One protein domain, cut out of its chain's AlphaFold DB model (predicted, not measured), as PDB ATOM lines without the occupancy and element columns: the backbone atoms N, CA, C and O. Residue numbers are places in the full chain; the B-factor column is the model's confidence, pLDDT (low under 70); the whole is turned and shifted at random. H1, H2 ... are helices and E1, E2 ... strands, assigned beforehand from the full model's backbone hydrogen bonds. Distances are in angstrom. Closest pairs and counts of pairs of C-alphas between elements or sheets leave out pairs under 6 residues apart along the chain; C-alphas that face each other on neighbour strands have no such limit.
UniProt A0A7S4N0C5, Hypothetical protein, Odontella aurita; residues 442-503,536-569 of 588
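This is residues 442 to 503 and 536 to 569 of the 588 residues of the protein "Hypothetical protein" of Odontella aurita (UniProt A0A7S4N0C5). A small two-stranded hairpin, E1 and E2, makes one end of the longest axis, away from a cluster of four helices in which H1 and H4 lie side by side and are both set across H2. H3 packs on H2 and folds back into H4 as a helical hairpin. The printed part has 96 residues, with four named helices and two named strands in the order H1 E1 E2 H2 H3 H4; the sheet, E1 - E2, is antiparallel and the class is mostly helix. The whole is compact, with a radius of gyration of the C-alphas of 12.9 A, and spans 39 by 35 by 22 A.

E1 is residues 465 to 469, 12.6 A from first to last C-alpha, and E2 is residues 473 to 477, 12.8 A. H2, the longest helix, is residues 485 to 498, 19.4 A, from C-alpha 485 at (90.390, 192.594, 134.524) to C-alpha 498 at (94.890, 191.081, 115.724). H1 is residues 447 to 458, 16.2 A, and begins with C-alpha 447 at (81.384, 197.700, 134.283). H3 is residues 546 to 552, 10.2 A. H4 is residues 554 to 564, 15.2 A, and ends with C-alpha 564 at (85.940, 198.762, 120.370).

E1 and E2 form a hairpin of antiparallel neighbours, 142 degrees between their directions; N 467 and O 475 are 2.8 A apart and N 477 and O 465 are 3.0 A apart, both within hydrogen-bond range. E1 is apart from H2, H3 and H4, and E2 is apart from H1, H3 and H4. H2 touches H1 with residues 485 to 489 alone, about perpendicular at 81 degrees; the closest C-alphas, of Tyr 453 and Cys 485, are 5.6 A apart. H2 touches H4 with residues 492 to 496 alone, about perpendicular at 82 degrees; the closest C-alphas, of Ser 493 and Leu 560, are 6.9 A apart. H2 touches H3 with residues 492 to 498 alone, at a steep tilt of 52 degrees, opposite ways; the closest C-alphas, of Phe 496 and Arg 546, are 4.1 A apart. H1 touches H4 with residues 448 to 452 alone, at a shallow tilt of 22 degrees, opposite ways; the closest C-alphas, of Cys 452 and Ala 556, are 6.1 A apart. H3 and H4 form a helical hairpin and touch, opposite ways at a tilt of 36 degrees, only just steep; the closest C-alphas, of Arg 550 and Tyr 557, are 5.3 A apart. H1 and H3 are apart. In H1, H2, H3 and H4 every O i to N i+4 pair is within hydrogen-bond range.

The two C-alphas farthest apart, of Asp 442 and Gly 471, are 40.1 A apart. Residues 504 to 535 are not printed, and C-alphas 503 and 536 are 15.7 A apart across this cut, which lies in the link from H2 to H3. Of the links that are printed whole, none is long. The mean pLDDT of the printed part is 91.8; residues 500 to 503 and 568 to 569 are under 70.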
ATOM      1  N   ASP A 442      84.308 205.310 132.672       95.62
ATOM      2  CA  ASP A 442      84.972 205.033 133.958       95.62
ATOM      3  C   ASP A 442      86.354 204.336 133.890       95.62
ATOM      4  O   ASP A 442      86.952 203.979 134.906       95.62
ATOM      5  N   GLY A 443      86.961 204.246 132.704       95.31
ATOM      6  CA  GLY A 443      88.340 203.788 132.540       95.31
ATOM      7  C   GLY A 443      88.526 202.317 132.931       95.31
ATOM      8  O   GLY A 443      87.808 201.451 132.442       95.31
ATOM      9  N   TYR A 444      89.470 202.024 133.835       94.81
ATOM     10  CA  TYR A 444      89.634 200.676 134.413       94.81
ATOM     11  C   TYR A 444      88.480 200.243 135.326       94.81
ATOM     12  O   TYR A 444      88.403 199.069 135.698       94.81
ATOM     13  N   ASP A 445      87.585 201.167 135.676       95.69
ATOM     14  CA  ASP A 445      86.403 200.866 136.470       95.69
ATOM     15  C   ASP A 445      85.180 200.497 135.608       95.69
ATOM     16  O   ASP A 445      84.094 200.303 136.145       95.69
ATOM     17  N   ASN A 446      85.362 200.331 134.291       97.88
ATOM     18  CA  ASN A 446      84.303 200.016 133.337       97.88
ATOM     19  C   ASN A 446      83.548 198.706 133.650       97.88
ATOM     20  O   ASN A 446      84.122 197.611 133.634       97.88
ATOM     21  N   ASP A 447      82.234 198.818 133.857       97.75
ATOM     22  CA  ASP A 447      81.384 197.700 134.283       97.75
ATOM     23  C   ASP A 447      81.267 196.569 133.239       97.75
ATOM     24  O   ASP A 447      81.299 195.405 133.632       97.75
ATOM     25  N   ASP A 448      81.220 196.856 131.926       97.19
ATOM     26  CA  ASP A 448      81.143 195.801 130.888       97.19
ATOM     27  C   ASP A 448      82.357 194.858 130.946       97.19
ATOM     28  O   ASP A 448      82.233 193.638 130.796       97.19
ATOM     29  N   VAL A 449      83.550 195.430 131.140       98.19
ATOM     30  CA  VAL A 449      84.807 194.675 131.218       98.19
ATOM     31  C   VAL A 449      84.882 193.885 132.524       98.19
ATOM     32  O   VAL A 449      85.324 192.733 132.508       98.19
ATOM     33  N   ARG A 450      84.428 194.477 133.638       98.12
ATOM     34  CA  ARG A 450      84.378 193.836 134.962       98.12
ATOM     35  C   ARG A 450      83.408 192.658 134.998       98.12
ATOM     36  O   ARG A 450      83.837 191.564 135.341       98.12
ATOM     37  N   GLU A 451      82.155 192.842 134.578       98.12
ATOM     38  CA  GLU A 451      81.142 191.775 134.573       98.12
ATOM     39  C   GLU A 451      81.594 190.588 133.707       98.12
ATOM     40  O   GLU A 451      81.505 189.434 134.128       98.12
ATOM     41  N   CYS A 452      82.166 190.856 132.527       98.31
ATOM     42  CA  CYS A 452      82.713 189.798 131.679       98.31
ATOM     43  C   CYS A 452      83.910 189.084 132.325       98.31
ATOM     44  O   CYS A 452      84.005 187.865 132.208       98.31
ATOM     45  N   TYR A 453      84.818 189.814 132.983       98.62
ATOM     46  CA  TYR A 453      85.965 189.228 133.680       98.62
ATOM     47  C   TYR A 453      85.530 188.347 134.856       98.62
ATOM     48  O   TYR A 453      85.955 187.196 134.934       98.62
ATOM     49  N   ASP A 454      84.667 188.854 135.736       98.38
ATOM     50  CA  ASP A 454      84.245 188.143 136.944       98.38
ATOM     51  C   ASP A 454      83.503 186.843 136.592       98.38
ATOM     52  O   ASP A 454      83.834 185.787 137.134       98.38
ATOM     53  N   LEU A 455      82.599 186.873 135.601       98.50
ATOM     54  CA  LEU A 455      81.927 185.671 135.085       98.50
ATOM     55  C   LEU A 455      82.908 184.676 134.438       98.50
ATOM     56  O   LEU A 455      82.800 183.468 134.651       98.50
ATOM     57  N   ALA A 456      83.888 185.159 133.667       98.38
ATOM     58  CA  ALA A 456      84.901 184.303 133.045       98.38
ATOM     59  C   ALA A 456      85.859 183.658 134.068       98.38
ATOM     60  O   ALA A 456      86.399 182.576 133.808       98.38
ATOM     61  N   MET A 457      86.072 184.303 135.221       98.19
ATOM     62  CA  MET A 457      86.828 183.745 136.344       98.19
ATOM     63  C   MET A 457      85.982 182.786 137.195       98.19
ATOM     64  O   MET A 457      86.503 181.747 137.595       98.19
ATOM     65  N   GLU A 458      84.694 183.069 137.432       98.12
ATOM     66  CA  GLU A 458      83.769 182.158 138.133       98.12
ATOM     67  C   GLU A 458      83.597 180.831 137.372       98.12
ATOM     68  O   GLU A 458      83.630 179.754 137.968       98.12
ATOM     69  N   GLU A 459      83.496 180.892 136.041       98.12
ATOM     70  CA  GLU A 459      83.442 179.711 135.168       98.12
ATOM     71  C   GLU A 459      84.815 179.049 134.930       98.12
ATOM     72  O   GLU A 459      84.891 177.978 134.324       98.12
ATOM     73  N   GLY A 460      85.913 179.659 135.394       97.94
ATOM     74  CA  GLY A 460      87.272 179.123 135.258       97.94
ATOM     75  C   GLY A 460      87.780 179.012 133.813       97.94
ATOM     76  O   GLY A 460      88.736 178.272 133.563       97.94
ATOM     77  N   LEU A 461      87.179 179.743 132.860       97.88
ATOM     78  CA  LEU A 461      87.404 179.601 131.406       97.88
ATOM     79  C   LEU A 461      88.879 179.696 130.990       97.88
ATOM     80  O   LEU A 461      89.276 179.184 129.944       97.88
ATOM     81  N   TYR A 462      89.698 180.363 131.801       97.94
ATOM     82  CA  TYR A 462      91.085 180.688 131.498       97.94
ATOM     83  C   TYR A 462      92.110 179.998 132.425       97.94
ATOM     84  O   TYR A 462      93.320 180.167 132.247       97.94
ATOM     85  N   ASP A 463      91.668 179.175 133.386       96.94
ATOM     86  CA  ASP A 463      92.548 178.540 134.384       96.94
ATOM     87  C   ASP A 463      93.479 177.458 133.817       96.94
ATOM     88  O   ASP A 463      94.517 177.146 134.412       96.94
ATOM     89  N   ARG A 464      93.160 176.907 132.641       97.06
ATOM     90  CA  ARG A 464      94.031 175.980 131.913       97.06
ATOM     91  C   ARG A 464      93.804 176.083 130.407       97.06
ATOM     92  O   ARG A 464      93.043 175.315 129.827       97.06
ATOM     93  N   VAL A 465      94.506 177.015 129.772       96.88
ATOM     94  CA  VAL A 465      94.452 177.246 128.321       96.88
ATOM     95  C   VAL A 465      95.794 176.949 127.660       96.88
ATOM     96  O   VAL A 465      96.842 176.932 128.311       96.88
ATOM     97  N   ARG A 466      95.775 176.723 126.343       96.31
ATOM     98  CA  ARG A 466      96.996 176.537 125.548       96.31
ATOM     99  C   ARG A 466      97.845 177.815 125.569       96.31
ATOM    100  O   ARG A 466      97.311 178.916 125.463       96.31
ATOM    101  N   VAL A 467      99.164 177.673 125.660       93.69
ATOM    102  CA  VAL A 467     100.119 178.787 125.611       93.69
ATOM    103  C   VAL A 467     101.314 178.458 124.729       93.69
ATOM    104  O   VAL A 467     101.968 177.426 124.902       93.69
ATOM    105  N   HIS A 468     101.635 179.357 123.803       90.62
ATOM    106  CA  HIS A 468     102.843 179.254 122.999       90.62
ATOM    107  C   HIS A 468     104.066 179.628 123.837       90.62
ATOM    108  O   HIS A 468     104.124 180.677 124.488       90.62
ATOM    109  N   ARG A 469     105.080 178.764 123.815       87.19
ATOM    110  CA  ARG A 469     106.367 178.990 124.472       87.19
ATOM    111  C   ARG A 469     107.472 179.199 123.445       87.19
ATOM    112  O   ARG A 469     107.443 178.704 122.316       87.19
ATOM    113  N   ARG A 470     108.501 179.927 123.878       79.75
ATOM    114  CA  ARG A 470     109.728 180.159 123.112       79.75
ATOM    115  C   ARG A 470     110.319 178.833 122.623       79.75
ATOM    116  O   ARG A 470     110.693 177.988 123.428       79.75
ATOM    117  N   GLY A 471     110.466 178.702 121.306       76.19
ATOM    118  CA  GLY A 471     110.933 177.474 120.651       76.19
ATOM    119  C   GLY A 471     109.837 176.687 119.927       76.19
ATOM    120  O   GLY A 471     110.160 175.683 119.301       76.19
ATOM    121  N   GLY A 472     108.580 177.143 119.965       78.12
ATOM    122  CA  GLY A 472     107.476 176.539 119.207       78.12
ATOM    123  C   GLY A 472     106.814 175.344 119.896       78.12
ATOM    124  O   GLY A 472     106.055 174.623 119.259       78.12
ATOM    125  N   SER A 473     107.086 175.121 121.184       81.19
ATOM    126  CA  SER A 473     106.300 174.197 122.002       81.19
ATOM    127  C   SER A 473     105.047 174.895 122.531       81.19
ATOM    128  O   SER A 473     105.121 176.037 122.987       81.19
ATOM    129  N   THR A 474     103.928 174.179 122.540       86.62
ATOM    130  CA  THR A 474     102.684 174.610 123.187       86.62
ATOM    131  C   THR A 474     102.442 173.727 124.406       86.62
ATOM    132  O   THR A 474     102.584 172.507 124.323       86.62
ATOM    133  N   GLU A 475     102.098 174.336 125.535       91.75
ATOM    134  CA  GLU A 475     101.698 173.649 126.772       91.75
ATOM    135  C   GLU A 475     100.366 174.222 127.274       91.75
ATOM    136  O   GLU A 475      99.813 175.125 126.647       91.75
ATOM    137  N   GLU A 476      99.840 173.713 128.387       95.12
ATOM    138  CA  GLU A 476      98.626 174.238 129.020       95.12
ATOM    139  C   GLU A 476      98.955 174.850 130.383       95.12
ATOM    140  O   GLU A 476      99.656 174.235 131.188       95.12
ATOM    141  N   ALA A 477      98.447 176.054 130.650       93.81
ATOM    142  CA  ALA A 477      98.626 176.758 131.918       93.81
ATOM    143  C   ALA A 477      97.522 177.812 132.129       93.81
ATOM    144  O   ALA A 477      96.812 178.171 131.189       93.81
ATOM    145  N   ARG A 478      97.404 178.332 133.357       95.88
ATOM    146  CA  ARG A 478      96.539 179.477 133.685       95.88
ATOM    147  C   ARG A 478      96.948 180.699 132.871       95.88
ATOM    148  O   ARG A 478      98.134 181.042 132.855       95.88
ATOM    149  N   ALA A 479      95.988 181.330 132.200       95.50
ATOM    150  CA  ALA A 479      96.245 182.489 131.357       95.50
ATOM    151  C   ALA A 479      96.737 183.692 132.172       95.50
ATOM    152  O   ALA A 479      96.394 183.864 133.341       95.50
ATOM    153  N   TYR A 480      97.483 184.585 131.522       94.06
ATOM    154  CA  TYR A 480      97.814 185.889 132.109       94.06
ATOM    155  C   TYR A 480      96.584 186.810 132.194       94.06
ATOM    156  O   TYR A 480      96.498 187.641 133.089       94.06
ATOM    157  N   ALA A 481      95.580 186.564 131.344       95.75
ATOM    158  CA  ALA A 481      94.244 187.146 131.447       95.75
ATOM    159  C   ALA A 481      93.571 186.910 132.818       95.75
ATOM    160  O   ALA A 481      92.673 187.655 133.182       95.75
ATOM    161  N   CYS A 482      94.004 185.915 133.603       96.81
ATOM    162  CA  CYS A 482      93.451 185.635 134.929       96.81
ATOM    163  C   CYS A 482      94.135 186.396 136.086       96.81
ATOM    164  O   CYS A 482      93.916 186.051 137.252       96.81
ATOM    165  N   GLU A 483      95.048 187.329 135.799       95.19
ATOM    166  CA  GLU A 483      95.738 188.134 136.821       95.19
ATOM    167  C   GLU A 483      94.831 189.259 137.348       95.19
ATOM    168  O   GLU A 483      94.765 189.479 138.554       95.19
ATOM    169  N   ASN A 484      94.129 189.960 136.448       95.31
ATOM    170  CA  ASN A 484      93.131 190.992 136.746       95.31
ATOM    171  C   ASN A 484      92.330 191.362 135.472       95.31
ATOM    172  O   ASN A 484      92.716 191.003 134.356       95.31
ATOM    173  N   CYS A 485      91.254 192.144 135.625       97.00
ATOM    174  CA  CYS A 485      90.390 192.594 134.524       97.00
ATOM    175  C   CYS A 485      91.104 193.438 133.443       97.00
ATOM    176  O   CYS A 485      90.680 193.442 132.285       97.00
ATOM    177  N   MET A 486      92.200 194.129 133.776       97.50
ATOM    178  CA  MET A 486      92.968 194.926 132.812       97.50
ATOM    179  C   MET A 486      93.763 194.008 131.873       97.50
ATOM    180  O   MET A 486      93.729 194.191 130.659       97.50
ATOM    181  N   GLU A 487      94.426 192.985 132.419       98.06
ATOM    182  CA  GLU A 487      95.183 191.990 131.643       98.06
ATOM    183  C   GLU A 487      94.258 191.061 130.839       98.06
ATOM    184  O   GLU A 487      94.584 190.695 129.707       98.06
ATOM    185  N   TYR A 488      93.074 190.744 131.378       98.62
ATOM    186  CA  TYR A 488      91.975 190.105 130.644       98.62
ATOM    187  C   TYR A 488      91.595 190.908 129.398       98.62
ATOM    188  O   TYR A 488      91.662 190.394 128.279       98.62
ATOM    189  N   PHE A 489      91.282 192.195 129.576       98.69
ATOM    190  CA  PHE A 489      90.956 193.085 128.470       98.69
ATOM    191  C   PHE A 489      92.096 193.182 127.448       98.69
ATOM    192  O   PHE A 489      91.841 193.149 126.244       98.69
ATOM    193  N   ALA A 490      93.349 193.284 127.898       98.38
ATOM    194  CA  ALA A 490      94.495 193.536 127.031       98.38
ATOM    195  C   ALA A 490      94.950 192.314 126.210       98.38
ATOM    196  O   ALA A 490      95.176 192.450 125.005       98.38
ATOM    197  N   GLU A 491      95.061 191.118 126.804       97.56
ATOM    198  CA  GLU A 491      95.411 189.895 126.053       97.56
ATOM    199  C   GLU A 491      94.284 189.507 125.070       97.56
ATOM    200  O   GLU A 491      94.566 189.148 123.924       97.56
ATOM    201  N   LEU A 492      93.006 189.647 125.461       98.00
ATOM    202  CA  LEU A 492      91.878 189.347 124.569       98.00
ATOM    203  C   LEU A 492      91.688 190.405 123.473       98.00
ATOM    204  O   LEU A 492      91.427 190.041 122.327       98.00
ATOM    205  N   SER A 493      91.898 191.693 123.760       97.88
ATOM    206  CA  SER A 493      91.877 192.743 122.728       97.88
ATOM    207  C   SER A 493      92.996 192.570 121.699       97.88
ATOM    208  O   SER A 493      92.771 192.818 120.512       97.88
ATOM    209  N   ALA A 494      94.178 192.085 122.104       96.69
ATOM    210  CA  ALA A 494      95.258 191.761 121.172       96.69
ATOM    211  C   ALA A 494      94.857 190.643 120.190       96.69
ATOM    212  O   ALA A 494      95.047 190.797 118.984       96.69
ATOM    213  N   ALA A 495      94.228 189.565 120.674       95.62
ATOM    214  CA  ALA A 495      93.675 188.508 119.822       95.62
ATOM    215  C   ALA A 495      92.493 188.989 118.951       95.62
ATOM    216  O   ALA A 495      92.419 188.644 117.767       95.62
ATOM    217  N   PHE A 496      91.590 189.807 119.505       95.56
ATOM    218  CA  PHE A 496      90.391 190.312 118.826       95.56
ATOM    219  C   PHE A 496      90.720 191.294 117.697       95.56
ATOM    220  O   PHE A 496      90.244 191.116 116.580       95.56
ATOM    221  N   LEU A 497      91.550 192.309 117.952       94.31
ATOM    222  CA  LEU A 497      91.964 193.281 116.932       94.31
ATOM    223  C   LEU A 497      93.040 192.717 115.993       94.31
ATOM    224  O   LEU A 497      93.133 193.130 114.839       94.31
ATOM    225  N   GLY A 498      93.840 191.762 116.476       86.81
ATOM    226  CA  GLY A 498      94.890 191.081 115.724       86.81
ATOM    227  C   GLY A 498      94.398 190.443 114.426       86.81
ATOM    228  O   GLY A 498      94.872 190.789 113.341       86.81
ATOM    229  N   GLY A 499      93.401 189.561 114.545       71.06
ATOM    230  CA  GLY A 499      92.821 188.791 113.437       71.06
ATOM    231  C   GLY A 499      91.886 189.572 112.502       71.06
ATOM    232  O   GLY A 499      91.136 188.957 111.748       71.06
ATOM    233  N   VAL A 500      91.874 190.909 112.551       67.00
ATOM    234  CA  VAL A 500      91.124 191.740 111.598       67.00
ATOM    235  C   VAL A 500      92.059 192.164 110.469       67.00
ATOM    236  O   VAL A 500      93.019 192.908 110.687       67.00
ATOM    237  N   ALA A 501      91.775 191.716 109.242       53.88
ATOM    238  CA  ALA A 501      92.508 192.176 108.066       53.88
ATOM    239  C   ALA A 501      92.379 193.701 107.919       53.88
ATOM    240  O   ALA A 501      91.294 194.266 108.056       53.88
ATOM    241  N   SER A 502      93.494 194.378 107.638       47.44
ATOM    242  CA  SER A 502      93.540 195.840 107.569       47.44
ATOM    243  C   SER A 502      92.667 196.361 106.423       47.44
ATOM    244  O   SER A 502      93.069 196.298 105.257       47.44
ATOM    245  N   GLY A 503      91.484 196.882 106.759       40.31
ATOM    246  CA  GLY A 503      90.511 197.375 105.787       40.31
ATOM    247  C   GLY A 503      91.109 198.415 104.836       40.31
ATOM    248  O   GLY A 503      91.796 199.348 105.259       40.31
ATOM    249  N   GLU A 536      95.370 183.804 111.767       84.38
ATOM    250  CA  GLU A 536      96.568 184.490 112.291       84.38
ATOM    251  C   GLU A 536      96.506 184.749 113.815       84.38
ATOM    252  O   GLU A 536      95.565 185.355 114.334       84.38
ATOM    253  N   GLU A 537      97.551 184.329 114.537       91.19
ATOM    254  CA  GLU A 537      97.637 184.356 116.007       91.19
ATOM    255  C   GLU A 537      98.324 185.640 116.527       91.19
ATOM    256  O   GLU A 537      99.461 185.955 116.162       91.19
ATOM    257  N   TYR A 538      97.638 186.379 117.411       92.62
ATOM    258  CA  TYR A 538      98.077 187.680 117.957       92.62
ATOM    259  C   TYR A 538      98.128 187.747 119.491       92.62
ATOM    260  O   TYR A 538      98.496 188.782 120.046       92.62
ATOM    261  N   ASN A 539      97.823 186.647 120.179       92.06
ATOM    262  CA  ASN A 539      98.014 186.459 121.617       92.06
ATOM    263  C   ASN A 539      98.840 185.184 121.852       92.06
ATOM    264  O   ASN A 539      98.667 184.196 121.145       92.06
ATOM    265  N   LYS A 540      99.717 185.186 122.864       91.75
ATOM    266  CA  LYS A 540     100.493 183.993 123.253       91.75
ATOM    267  C   LYS A 540      99.653 182.928 123.967       91.75
ATOM    268  O   LYS A 540     100.091 181.778 124.042       91.75
ATOM    269  N   TRP A 541      98.511 183.309 124.543       94.50
ATOM    270  CA  TRP A 541      97.550 182.427 125.213       94.50
ATOM    271  C   TRP A 541      96.331 182.196 124.336       94.50
ATOM    272  O   TRP A 541      95.921 183.087 123.600       94.50
ATOM    273  N   TYR A 542      95.711 181.030 124.466       95.50
ATOM    274  CA  TYR A 542      94.420 180.766 123.854       95.50
ATOM    275  C   TYR A 542      93.308 181.483 124.646       95.50
ATOM    276  O   TYR A 542      93.323 181.396 125.878       95.50
ATOM    277  N   PRO A 543      92.341 182.158 123.991       95.94
ATOM    278  CA  PRO A 543      92.199 182.355 122.545       95.94
ATOM    279  C   PRO A 543      93.293 183.213 121.892       95.94
ATOM    280  O   PRO A 543      93.553 184.345 122.305       95.94
ATOM    281  N   PHE A 544      93.896 182.676 120.827       94.69
ATOM    282  CA  PHE A 544      95.021 183.293 120.123       94.69
ATOM    283  C   PHE A 544      94.575 184.359 119.106       94.69
ATOM    284  O   PHE A 544      95.364 185.234 118.743       94.69
ATOM    285  N   ASN A 545      93.325 184.285 118.628       93.75
ATOM    286  CA  ASN A 545      92.773 185.138 117.571       93.75
ATOM    287  C   ASN A 545      91.257 185.403 117.732       93.75
ATOM    288  O   ASN A 545      90.585 184.787 118.565       93.75
ATOM    289  N   ARG A 546      90.707 186.318 116.918       92.50
ATOM    290  CA  ARG A 546      89.310 186.792 117.003       92.50
ATOM    291  C   ARG A 546      88.260 185.682 116.864       92.50
ATOM    292  O   ARG A 546      87.237 185.751 117.543       92.50
ATOM    293  N   ALA A 547      88.493 184.681 116.013       91.62
ATOM    294  CA  ALA A 547      87.558 183.572 115.816       91.62
ATOM    295  C   ALA A 547      87.496 182.669 117.057       91.62
ATOM    296  O   ALA A 547      86.414 182.342 117.537       91.62
ATOM    297  N   GLN A 548      88.655 182.359 117.641       94.94
ATOM    298  CA  GLN A 548      88.753 181.542 118.850       94.94
ATOM    299  C   GLN A 548      88.117 182.221 120.080       94.94
ATOM    300  O   GLN A 548      87.604 181.522 120.947       94.94
ATOM    301  N   ILE A 549      88.098 183.562 120.164       96.12
ATOM    302  CA  ILE A 549      87.351 184.265 121.230       96.12
ATOM    303  C   ILE A 549      85.846 184.023 121.067       96.12
ATOM    304  O   ILE A 549      85.181 183.721 122.049       96.12
ATOM    305  N   ARG A 550      85.313 184.109 119.837       94.56
ATOM    306  CA  ARG A 550      83.879 183.895 119.554       94.56
ATOM    307  C   ARG A 550      83.398 182.509 120.010       94.56
ATOM    308  O   ARG A 550      82.256 182.382 120.435       94.56
ATOM    309  N   GLU A 551      84.261 181.500 119.903       95.75
ATOM    310  CA  GLU A 551      83.991 180.119 120.325       95.75
ATOM    311  C   GLU A 551      84.166 179.909 121.841       95.75
ATOM    312  O   GLU A 551      83.314 179.284 122.470       95.75
ATOM    313  N   HIS A 552      85.252 180.425 122.429       97.06
ATOM    314  CA  HIS A 552      85.648 180.130 123.818       97.06
ATOM    315  C   HIS A 552      85.006 181.046 124.867       97.06
ATOM    316  O   HIS A 552      84.630 180.578 125.937       97.06
ATOM    317  N   ASP A 553      84.878 182.342 124.574       97.75
ATOM    318  CA  ASP A 553      84.181 183.307 125.429       97.75
ATOM    319  C   ASP A 553      83.333 184.267 124.568       97.75
ATOM    320  O   ASP A 553      83.759 185.377 124.215       97.75
ATOM    321  N   PRO A 554      82.103 183.857 124.205       97.44
ATOM    322  CA  PRO A 554      81.204 184.689 123.413       97.44
ATOM    323  C   PRO A 554      80.744 185.961 124.149       97.44
ATOM    324  O   PRO A 554      80.328 186.912 123.482       97.44
ATOM    325  N   ARG A 555      80.847 186.034 125.490       97.81
ATOM    326  CA  ARG A 555      80.573 187.275 126.241       97.81
ATOM    327  C   ARG A 555      81.711 188.265 126.043       97.81
ATOM    328  O   ARG A 555      81.450 189.397 125.644       97.81
ATOM    329  N   ALA A 556      82.961 187.823 126.206       97.88
ATOM    330  CA  ALA A 556      84.132 188.624 125.868       97.88
ATOM    331  C   ALA A 556      84.084 189.087 124.408       97.88
ATOM    332  O   ALA A 556      84.349 190.251 124.130       97.88
ATOM    333  N   TYR A 557      83.680 188.220 123.471       97.00
ATOM    334  CA  TYR A 557      83.524 188.598 122.064       97.00
ATOM    335  C   TYR A 557      82.514 189.740 121.858       97.00
ATOM    336  O   TYR A 557      82.795 190.684 121.114       97.00
ATOM    337  N   ALA A 558      81.350 189.671 122.514       97.25
ATOM    338  CA  ALA A 558      80.311 190.697 122.433       97.25
ATOM    339  C   ALA A 558      80.726 192.009 123.124       97.25
ATOM    340  O   ALA A 558      80.545 193.084 122.551       97.25
ATOM    341  N   MET A 559      81.342 191.925 124.309       97.75
ATOM    342  CA  MET A 559      81.905 193.073 125.028       97.75
ATOM    343  C   MET A 559      82.988 193.761 124.193       97.75
ATOM    344  O   MET A 559      82.907 194.966 123.972       97.75
ATOM    345  N   LEU A 560      83.937 193.006 123.633       97.38
ATOM    346  CA  LEU A 560      85.003 193.547 122.789       97.38
ATOM    347  C   LEU A 560      84.441 194.210 121.525       97.38
ATOM    348  O   LEU A 560      84.899 195.287 121.156       97.38
ATOM    349  N   ALA A 561      83.413 193.640 120.892       95.31
ATOM    350  CA  ALA A 561      82.728 194.288 119.773       95.31
ATOM    351  C   ALA A 561      82.074 195.627 120.175       95.31
ATOM    352  O   ALA A 561      82.272 196.633 119.489       95.31
ATOM    353  N   LYS A 562      81.368 195.655 121.318       95.50
ATOM    354  CA  LYS A 562      80.729 196.855 121.890       95.50
ATOM    355  C   LYS A 562      81.755 197.960 122.168       95.50
ATOM    356  O   LYS A 562      81.637 199.055 121.625       95.50
ATOM    357  N   VAL A 563      82.762 197.672 122.993       95.94
ATOM    358  CA  VAL A 563      83.710 198.674 123.513       95.94
ATOM    359  C   VAL A 563      84.706 199.167 122.462       95.94
ATOM    360  O   VAL A 563      85.096 200.328 122.500       95.94
ATOM    361  N   TRP A 564      85.087 198.335 121.486       95.62
ATOM    362  CA  TRP A 564      85.940 198.762 120.370       95.62
ATOM    363  C   TRP A 564      85.157 199.421 119.220       95.62
ATOM    364  O   TRP A 564      85.778 199.930 118.284       95.62
ATOM    365  N   GLY A 565      83.819 199.434 119.272       91.81
ATOM    366  CA  GLY A 565      82.968 199.999 118.221       91.81
ATOM    367  C   GLY A 565      83.118 199.269 116.883       91.81
ATOM    368  O   GLY A 565      83.214 199.911 115.837       91.81
ATOM    369  N   VAL A 566      83.209 197.936 116.924       88.19
ATOM    370  CA  VAL A 566      83.379 197.076 115.744       88.19
ATOM    371  C   VAL A 566      82.142 196.208 115.598       88.19
ATOM    372  O   VAL A 566      81.871 195.387 116.474       88.19
ATOM    373  N   ASP A 567      81.432 196.346 114.478       76.56
ATOM    374  CA  ASP A 567      80.197 195.606 114.238       76.56
ATOM    375  C   ASP A 567      80.377 194.093 114.435       76.56
ATOM    376  O   ASP A 567      81.343 193.461 113.977       76.56
ATOM    377  N   VAL A 568      79.409 193.505 115.137       64.25
ATOM    378  CA  VAL A 568      79.240 192.058 115.193       64.25
ATOM    379  C   VAL A 568      78.675 191.653 113.841       64.25
ATOM    380  O   VAL A 568      77.515 191.941 113.556       64.25
ATOM    381  N   VAL A 569      79.476 190.988 113.003       54.94
ATOM    382  CA  VAL A 569      78.938 190.334 111.804       54.94
ATOM    383  C   VAL A 569      77.969 189.261 112.283       54.94
ATOM    384  O   VAL A 569      78.388 188.220 112.795       54.94
TER     385      VAL A 569